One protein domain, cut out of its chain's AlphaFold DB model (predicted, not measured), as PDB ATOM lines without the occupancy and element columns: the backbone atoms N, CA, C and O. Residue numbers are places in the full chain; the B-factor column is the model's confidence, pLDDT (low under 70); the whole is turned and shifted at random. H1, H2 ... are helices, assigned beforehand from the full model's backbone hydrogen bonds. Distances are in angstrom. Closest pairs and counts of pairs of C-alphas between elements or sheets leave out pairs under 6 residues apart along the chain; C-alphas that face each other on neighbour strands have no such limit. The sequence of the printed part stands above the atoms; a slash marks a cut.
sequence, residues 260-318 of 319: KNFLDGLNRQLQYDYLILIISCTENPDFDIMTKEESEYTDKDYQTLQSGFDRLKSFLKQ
ATOM      1  N   LYS A 260      -0.244   8.807  49.672       92.50
ATOM      2  CA  LYS A 260       0.668   9.114  50.773       92.50
ATOM      3  C   LYS A 260       1.943   8.288  50.649       92.50
ATOM      4  O   LYS A 260       3.024   8.847  50.529       92.50
ATOM      5  N   ASN A 261       1.803   6.967  50.552       91.44
ATOM      6  CA  ASN A 261       2.928   6.054  50.363       91.44
ATOM      7  C   ASN A 261       3.713   6.354  49.079       91.44
ATOM      8  O   ASN A 261       4.924   6.134  49.028       91.44
ATOM      9  N   PHE A 262       3.037   6.846  48.037       93.12
ATOM     10  CA  PHE A 262       3.701   7.316  46.829       93.12
ATOM     11  C   PHE A 262       4.560   8.559  47.096       93.12
ATOM     12  O   PHE A 262       5.755   8.536  46.799       93.12
ATOM     13  N   LEU A 263       3.979   9.620  47.669       92.38
ATOM     14  CA  LEU A 263       4.671  10.886  47.919       92.38
ATOM     15  C   LEU A 263       5.816  10.744  48.938       92.38
ATOM     16  O   LEU A 263       6.887  11.305  48.704       92.38
ATOM     17  N   ASP A 264       5.639   9.939  49.991       90.38
ATOM     18  CA  ASP A 264       6.647   9.679  51.036       90.38
ATOM     19  C   ASP A 264       7.928   9.031  50.473       90.38
ATOM     20  O   ASP A 264       9.021   9.178  51.023       90.38
ATOM     21  N   GLY A 265       7.808   8.300  49.358       87.75
ATOM     22  CA  GLY A 265       8.931   7.646  48.682       87.75
ATOM     23  C   GLY A 265       9.766   8.573  47.793       87.75
ATOM     24  O   GLY A 265      10.791   8.142  47.253       87.75
ATOM     25  N   LEU A 266       9.342   9.825  47.604       90.75
ATOM     26  CA  LEU A 266       9.969  10.774  46.690       90.75
ATOM     27  C   LEU A 266      10.923  11.725  47.416       90.75
ATOM     28  O   LEU A 266      10.770  12.058  48.586       90.75
ATOM     29  N   ASN A 267      11.921  12.232  46.688       90.19
ATOM     30  CA  ASN A 267      12.660  13.395  47.175       90.19
ATOM     31  C   ASN A 267      11.793  14.661  47.070       90.19
ATOM     32  O   ASN A 267      10.880  14.725  46.251       90.19
ATOM     33  N   ARG A 268      12.153  15.704  47.826       88.38
ATOM     34  CA  ARG A 268      11.387  16.957  47.926       88.38
ATOM     35  C   ARG A 268      11.002  17.593  46.582       88.38
ATOM     36  O   ARG A 268       9.898  18.110  46.464       88.38
ATOM     37  N   GLN A 269      11.887  17.583  45.578       87.12
ATOM     38  CA  GLN A 269      11.570  18.184  44.274       87.12
ATOM     39  C   GLN A 269      10.561  17.333  43.501       87.12
ATOM     40  O   GLN A 269       9.607  17.871  42.953       87.12
ATOM     41  N   LEU A 270      10.756  16.012  43.470       89.25
ATOM     42  CA  LEU A 270       9.808  15.106  42.819       89.25
ATOM     43  C   LEU A 270       8.452  15.144  43.520       89.25
ATOM     44  O   LEU A 270       7.430  15.220  42.851       89.25
ATOM     45  N   GLN A 271       8.445  15.154  44.854       91.50
ATOM     46  CA  GLN A 271       7.231  15.299  45.650       91.50
ATOM     47  C   GLN A 271       6.472  16.568  45.247       91.50
ATOM     48  O   GLN A 271       5.282  16.489  44.987       91.50
ATOM     49  N   TYR A 272       7.159  17.708  45.110       90.19
ATOM     50  CA  TYR A 272       6.553  18.962  44.654       90.19
ATOM     51  C   TYR A 272       5.963  18.859  43.237       90.19
ATOM     52  O   TYR A 272       4.798  19.203  43.038       90.19
ATOM     53  N   ASP A 273       6.733  18.350  42.269       90.88
ATOM     54  CA  ASP A 273       6.293  18.228  40.871       90.88
ATOM     55  C   ASP A 273       5.056  17.306  40.751       90.88
ATOM     56  O   ASP A 273       4.068  17.658  40.099       90.88
ATOM     57  N   TYR A 274       5.071  16.144  41.421       93.62
ATOM     58  CA  TYR A 274       3.928  15.222  41.442       93.62
ATOM     59  C   TYR A 274       2.749  15.769  42.238       93.62
ATOM     60  O   TYR A 274       1.612  15.546  41.839       93.62
ATOM     61  N   LEU A 275       2.987  16.484  43.338       93.88
ATOM     62  CA  LEU A 275       1.913  17.049  44.145       93.88
ATOM     63  C   LEU A 275       1.089  18.051  43.336       93.88
ATOM     64  O   LEU A 275      -0.136  17.966  43.331       93.88
ATOM     65  N   ILE A 276       1.747  18.947  42.596       93.00
ATOM     66  CA  ILE A 276       1.052  19.903  41.726       93.00
ATOM     67  C   ILE A 276       0.295  19.167  40.618       93.00
ATOM     68  O   ILE A 276      -0.864  19.492  40.363       93.00
ATOM     69  N   LEU A 277       0.907  18.154  39.995       95.06
ATOM     70  CA  LEU A 277       0.224  17.329  38.997       95.06
ATOM     71  C   LEU A 277      -1.035  16.670  39.577       95.06
ATOM     72  O   LEU A 277      -2.109  16.782  38.998       95.06
ATOM     73  N   ILE A 278      -0.929  16.046  40.749       96.00
ATOM     74  CA  ILE A 278      -2.047  15.381  41.424       96.00
ATOM     75  C   ILE A 278      -3.155  16.378  41.762       96.00
ATOM     76  O   ILE A 278      -4.315  16.092  41.480       96.00
ATOM     77  N   ILE A 279      -2.811  17.550  42.311       94.94
ATOM     78  CA  ILE A 279      -3.769  18.628  42.604       94.94
ATOM     79  C   ILE A 279      -4.502  19.054  41.329       94.94
ATOM     80  O   ILE A 279      -5.725  19.194  41.342       94.94
ATOM     81  N   SER A 280      -3.774  19.196  40.219       94.31
ATOM     82  CA  SER A 280      -4.339  19.587  38.924       94.31
ATOM     83  C   SER A 280      -5.311  18.551  38.346       94.31
ATOM     84  O   SER A 280      -6.217  18.905  37.600       94.31
ATOM     85  N   CYS A 281      -5.175  17.286  38.754       95.88
ATOM     86  CA  CYS A 281      -6.084  16.204  38.390       95.88
ATOM     87  C   CYS A 281      -7.297  16.086  39.328       95.88
ATOM     88  O   CYS A 281      -8.134  15.206  39.128       95.88
ATOM     89  N   THR A 282      -7.417  16.904  40.377       93.62
ATOM     90  CA  THR A 282      -8.574  16.843  41.286       93.62
ATOM     91  C   THR A 282      -9.819  17.470  40.653       93.62
ATOM     92  O   THR A 282      -9.735  18.305  39.758       93.62
ATOM     93  N   GLU A 283     -11.003  17.073  41.117       86.62
ATOM     94  CA  GLU A 283     -12.273  17.716  40.731       86.62
ATOM     95  C   GLU A 283     -12.564  18.988  41.544       86.62
ATOM     96  O   GLU A 283     -13.581  19.648  41.335       86.62
ATOM     97  N   ASN A 284     -11.697  19.324  42.504       85.94
ATOM     98  CA  ASN A 284     -11.880  20.449  43.407       85.94
ATOM     99  C   ASN A 284     -10.967  21.617  42.991       85.94
ATOM    100  O   ASN A 284      -9.827  21.682  43.453       85.94
ATOM    101  N   PRO A 285     -11.450  22.564  42.166       75.19
ATOM    102  CA  PRO A 285     -10.628  23.665  41.660       75.19
ATOM    103  C   PRO A 285     -10.153  24.626  42.759       75.19
ATOM    104  O   PRO A 285      -9.201  25.374  42.547       75.19
ATOM    105  N   ASP A 286     -10.794  24.610  43.933       80.69
ATOM    106  CA  ASP A 286     -10.433  25.459  45.070       80.69
ATOM    107  C   ASP A 286      -9.415  24.791  46.014       80.69
ATOM    108  O   ASP A 286      -9.040  25.361  47.044       80.69
ATOM    109  N   PHE A 287      -8.974  23.569  45.703       85.88
ATOM    110  CA  PHE A 287      -8.020  22.837  46.524       85.88
ATOM    111  C   PHE A 287      -6.592  23.366  46.332       85.88
ATOM    112  O   PHE A 287      -5.950  23.115  45.316       85.88
ATOM    113  N   ASP A 288      -6.071  24.058  47.346       82.06
ATOM    114  CA  ASP A 288      -4.671  24.483  47.414       82.06
ATOM    115  C   ASP A 288      -4.065  24.089  48.766       82.06
ATOM    116  O   ASP A 288      -4.472  24.570  49.828       82.06
ATOM    117  N   ILE A 289      -3.077  23.198  48.718       84.19
ATOM    118  CA  ILE A 289      -2.286  22.785  49.884       84.19
ATOM    119  C   ILE A 289      -0.804  23.109  49.724       84.19
ATOM    120  O   ILE A 289      -0.004  22.782  50.599       84.19
ATOM    121  N   MET A 290      -0.421  23.787  48.639       83.56
ATOM    122  CA  MET A 290       0.982  24.043  48.306       83.56
ATOM    123  C   MET A 290       1.665  24.987  49.301       83.56
ATOM    124  O   MET A 290       2.888  25.116  49.306       83.56
ATOM    125  N   THR A 291       0.887  25.681  50.136       79.50
ATOM    126  CA  THR A 291       1.398  26.555  51.198       79.50
ATOM    127  C   THR A 291       1.426  25.912  52.580       79.50
ATOM    128  O   THR A 291       1.941  26.554  53.490       79.50
ATOM    129  N   LYS A 292       0.851  24.717  52.745       83.19
ATOM    130  CA  LYS A 292       0.807  23.992  54.020       83.19
ATOM    131  C   LYS A 292       2.073  23.149  54.187       83.19
ATOM    132  O   LYS A 292       2.567  22.576  53.214       83.19
ATOM    133  N   GLU A 293       2.575  23.040  55.409       83.06
ATOM    134  CA  GLU A 293       3.519  21.983  55.763       83.06
ATOM    135  C   GLU A 293       2.803  20.626  55.750       83.06
ATOM    136  O   GLU A 293       1.606  20.531  56.011       83.06
ATOM    137  N   GLU A 294       3.528  19.550  55.445       79.81
ATOM    138  CA  GLU A 294       2.943  18.204  55.353       79.81
ATOM    139  C   GLU A 294       2.311  17.740  56.678       79.81
ATOM    140  O   GLU A 294       1.281  17.072  56.693       79.81
ATOM    141  N   SER A 295       2.879  18.171  57.806       82.38
ATOM    142  CA  SER A 295       2.335  17.958  59.152       82.38
ATOM    143  C   SER A 295       0.949  18.583  59.364       82.38
ATOM    144  O   SER A 295       0.247  18.203  60.300       82.38
ATOM    145  N   GLU A 296       0.551  19.528  58.510       87.19
ATOM    146  CA  GLU A 296      -0.733  20.227  58.558       87.19
ATOM    147  C   GLU A 296      -1.790  19.582  57.649       87.19
ATOM    148  O   GLU A 296      -2.916  20.083  57.558       87.19
ATOM    149  N   TYR A 297      -1.452  18.493  56.948       91.06
ATOM    150  CA  TYR A 297      -2.378  17.829  56.035       91.06
ATOM    151  C   TYR A 297      -3.438  17.080  56.840       91.06
ATOM    152  O   TYR A 297      -3.149  16.205  57.656       91.06
ATOM    153  N   THR A 298      -4.695  17.428  56.595       91.88
ATOM    154  CA  THR A 298      -5.845  16.755  57.198       91.88
ATOM    155  C   THR A 298      -6.188  15.478  56.433       91.88
ATOM    156  O   THR A 298      -5.857  15.336  55.254       91.88
ATOM    157  N   ASP A 299      -6.955  14.574  57.046       91.38
ATOM    158  CA  ASP A 299      -7.488  13.395  56.343       91.38
ATOM    159  C   ASP A 299      -8.283  13.784  55.085       91.38
ATOM    160  O   ASP A 299      -8.239  13.094  54.069       91.38
ATOM    161  N   LYS A 300      -8.970  14.934  55.121       92.31
ATOM    162  CA  LYS A 300      -9.702  15.479  53.971       92.31
ATOM    163  C   LYS A 300      -8.766  15.935  52.846       92.31
ATOM    164  O   LYS A 300      -9.101  15.762  51.671       92.31
ATOM    165  N   ASP A 301      -7.608  16.506  53.186       93.81
ATOM    166  CA  ASP A 301      -6.590  16.869  52.195       93.81
ATOM    167  C   ASP A 301      -6.080  15.600  51.494       93.81
ATOM    168  O   ASP A 301      -6.103  15.531  50.266       93.81
ATOM    169  N   TYR A 302      -5.743  14.548  52.252       93.81
ATOM    170  CA  TYR A 302      -5.317  13.266  51.678       93.81
ATOM    171  C   TYR A 302      -6.407  12.572  50.856       93.81
ATOM    172  O   TYR A 302      -6.095  12.003  49.817       93.81
ATOM    173  N   GLN A 303      -7.680  12.643  51.255       94.56
ATOM    174  CA  GLN A 303      -8.790  12.132  50.438       94.56
ATOM    175  C   GLN A 303      -8.893  12.862  49.091       94.56
ATOM    176  O   GLN A 303      -9.101  12.229  48.057       94.56
ATOM    177  N   THR A 304      -8.709  14.185  49.092       95.31
ATOM    178  CA  THR A 304      -8.741  14.995  47.863       95.31
ATOM    179  C   THR A 304      -7.548  14.663  46.964       95.31
ATOM    180  O   THR A 304      -7.724  14.417  45.772       95.31
ATOM    181  N   LEU A 305      -6.347  14.564  47.541       96.19
ATOM    182  CA  LEU A 305      -5.147  14.115  46.831       96.19
ATOM    183  C   LEU A 305      -5.303  12.703  46.265       96.19
ATOM    184  O   LEU A 305      -4.911  12.453  45.130       96.19
ATOM    185  N   GLN A 306      -5.893  11.786  47.031       96.56
ATOM    186  CA  GLN A 306      -6.126  10.412  46.600       96.56
ATOM    187  C   GLN A 306      -7.062  10.375  45.389       96.56
ATOM    188  O   GLN A 306      -6.757   9.696  44.415       96.56
ATOM    189  N   SER A 307      -8.138  11.168  45.400       96.38
ATOM    190  CA  SER A 307      -9.035  11.313  44.248       96.38
ATOM    191  C   SER A 307      -8.303  11.824  42.999       96.38
ATOM    192  O   SER A 307      -8.432  11.224  41.930       96.38
ATOM    193  N   GLY A 308      -7.480  12.873  43.125       96.75
ATOM    194  CA  GLY A 308      -6.660  13.365  42.010       96.75
ATOM    195  C   GLY A 308      -5.655  12.322  41.509       96.75
ATOM    196  O   GLY A 308      -5.473  12.152  40.303       96.75
ATOM    197  N   PHE A 309      -5.047  11.564  42.424       96.94
ATOM    198  CA  PHE A 309      -4.101  10.507  42.084       96.94
ATOM    199  C   PHE A 309      -4.782   9.341  41.363       96.94
ATOM    200  O   PHE A 309      -4.249   8.847  40.375       96.94
ATOM    201  N   ASP A 310      -5.979   8.937  41.783       96.31
ATOM    202  CA  ASP A 310      -6.734   7.871  41.120       96.31
ATOM    203  C   ASP A 310      -7.229   8.288  39.727       96.31
ATOM    204  O   ASP A 310      -7.201   7.472  38.800       96.31
ATOM    205  N   ARG A 311      -7.577   9.567  39.527       96.88
ATOM    206  CA  ARG A 311      -7.834  10.113  38.183       96.88
ATOM    207  C   ARG A 311      -6.586  10.071  37.307       96.88
ATOM    208  O   ARG A 311      -6.663   9.599  36.175       96.88
ATOM    209  N   LEU A 312      -5.425  10.468  37.838       96.19
ATOM    210  CA  LEU A 312      -4.151  10.348  37.123       96.19
ATOM    211  C   LEU A 312      -3.844   8.884  36.757       96.19
ATOM    212  O   LEU A 312      -3.471   8.613  35.621       96.19
ATOM    213  N   LYS A 313      -4.055   7.921  37.665       95.31
ATOM    214  CA  LYS A 313      -3.911   6.483  37.356       95.31
ATOM    215  C   LYS A 313      -4.830   6.050  36.218       95.31
ATOM    216  O   LYS A 313      -4.393   5.350  35.310       95.31
ATOM    217  N   SER A 314      -6.098   6.455  36.270       95.25
ATOM    218  CA  SER A 314      -7.085   6.124  35.239       95.25
ATOM    219  C   SER A 314      -6.699   6.695  33.874       95.25
ATOM    220  O   SER A 314      -6.810   5.997  32.869       95.25
ATOM    221  N   PHE A 315      -6.198   7.932  33.842       95.75
ATOM    222  CA  PHE A 315      -5.645   8.553  32.641       95.75
ATOM    223  C   PHE A 315      -4.459   7.754  32.085       95.75
ATOM    224  O   PHE A 315      -4.438   7.396  30.910       95.75
ATOM    225  N   LEU A 316      -3.500   7.389  32.941       93.69
ATOM    226  CA  LEU A 316      -2.291   6.677  32.522       93.69
ATOM    227  C   LEU A 316      -2.554   5.261  31.994       93.69
ATOM    228  O   LEU A 316      -1.771   4.785  31.187       93.69
ATOM    229  N   LYS A 317      -3.651   4.596  32.382       91.81
ATOM    230  CA  LYS A 317      -4.036   3.270  31.846       91.81
ATOM    231  C   LYS A 317      -4.351   3.268  30.349       91.81
ATOM    232  O   LYS A 317      -4.494   2.196  29.765       91.81
ATOM    233  N   GLN A 318      -4.522   4.444  29.754       91.12
ATOM    234  CA  GLN A 318      -4.809   4.601  28.332       91.12
ATOM    235  C   GLN A 318      -3.538   4.500  27.462       91.12
ATOM    236  O   GLN A 318      -3.659   4.451  26.238       91.12
TER     237      GLN A 318
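Overview. This is residues 260 to 318 of the 319 residues of an uncharacterized protein of Candidatus Lokiarchaeota archaeon (UniProt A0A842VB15). Two helices make a T: the last residues of H2 pack on the middle of the longer H3, about perpendicular to it. The short H1 folds back on the first part of H2, and a long loop, residues 281 to 298, leads from H2 to the beginning of H3, with residues 291 to 296 sticking out. The printed part has 59 residues with three named helices, H1, H2 and H3 in that order, and no named strand; its class is all helix. It is compact, with a radius of gyration of the C-alphas of 11.0 A, and spans 34 by 25 by 16 A.

Arrangement. Begin with H1, residues 260 to 264, which touches H2, residues 268 to 280, with residues 271 to 275 of H2 alone; their closest C-alphas, those of Leu 263 and Gln 271, are 5.6 A apart. Move on to residues 278 to 280, with which alone H2 touches residues 305 to 312 of H3, residues 299 to 316. The closest C-alphas here, those of Ile 278 and Gly 308, are 5.1 A apart, and the two lines stand about perpendicular, at 82 degrees. H1 and H3 are close but not clearly touching, the closest C-alphas being those of Lys 260 and Tyr 302, 7.3 A apart. In H1, H2 and H3 every O i to N i+4 pair is within hydrogen-bond range.

Along the chain. Find C-alpha 260 at (0.668, 9.114, 50.773), where H1 begins; it runs to Asp 264. From C-alpha 268 at (11.387, 16.957, 47.926), H2 runs 18.3 A to Ser 280. H3 runs 25.3 A from Asp 299 to C-alpha 316 at (-2.291, 6.677, 32.522).

Size, cuts and confidence. Look to Ser 295 and Gln 318 for the two C-alphas farthest apart, 34.3 A. The printed part has no cut. The link from H1 to H2 is tight, with 3 residues, and that from H2 to H3 is long, with 18. The mean pLDDT of the printed part is 90.8, and no printed residue is under 70.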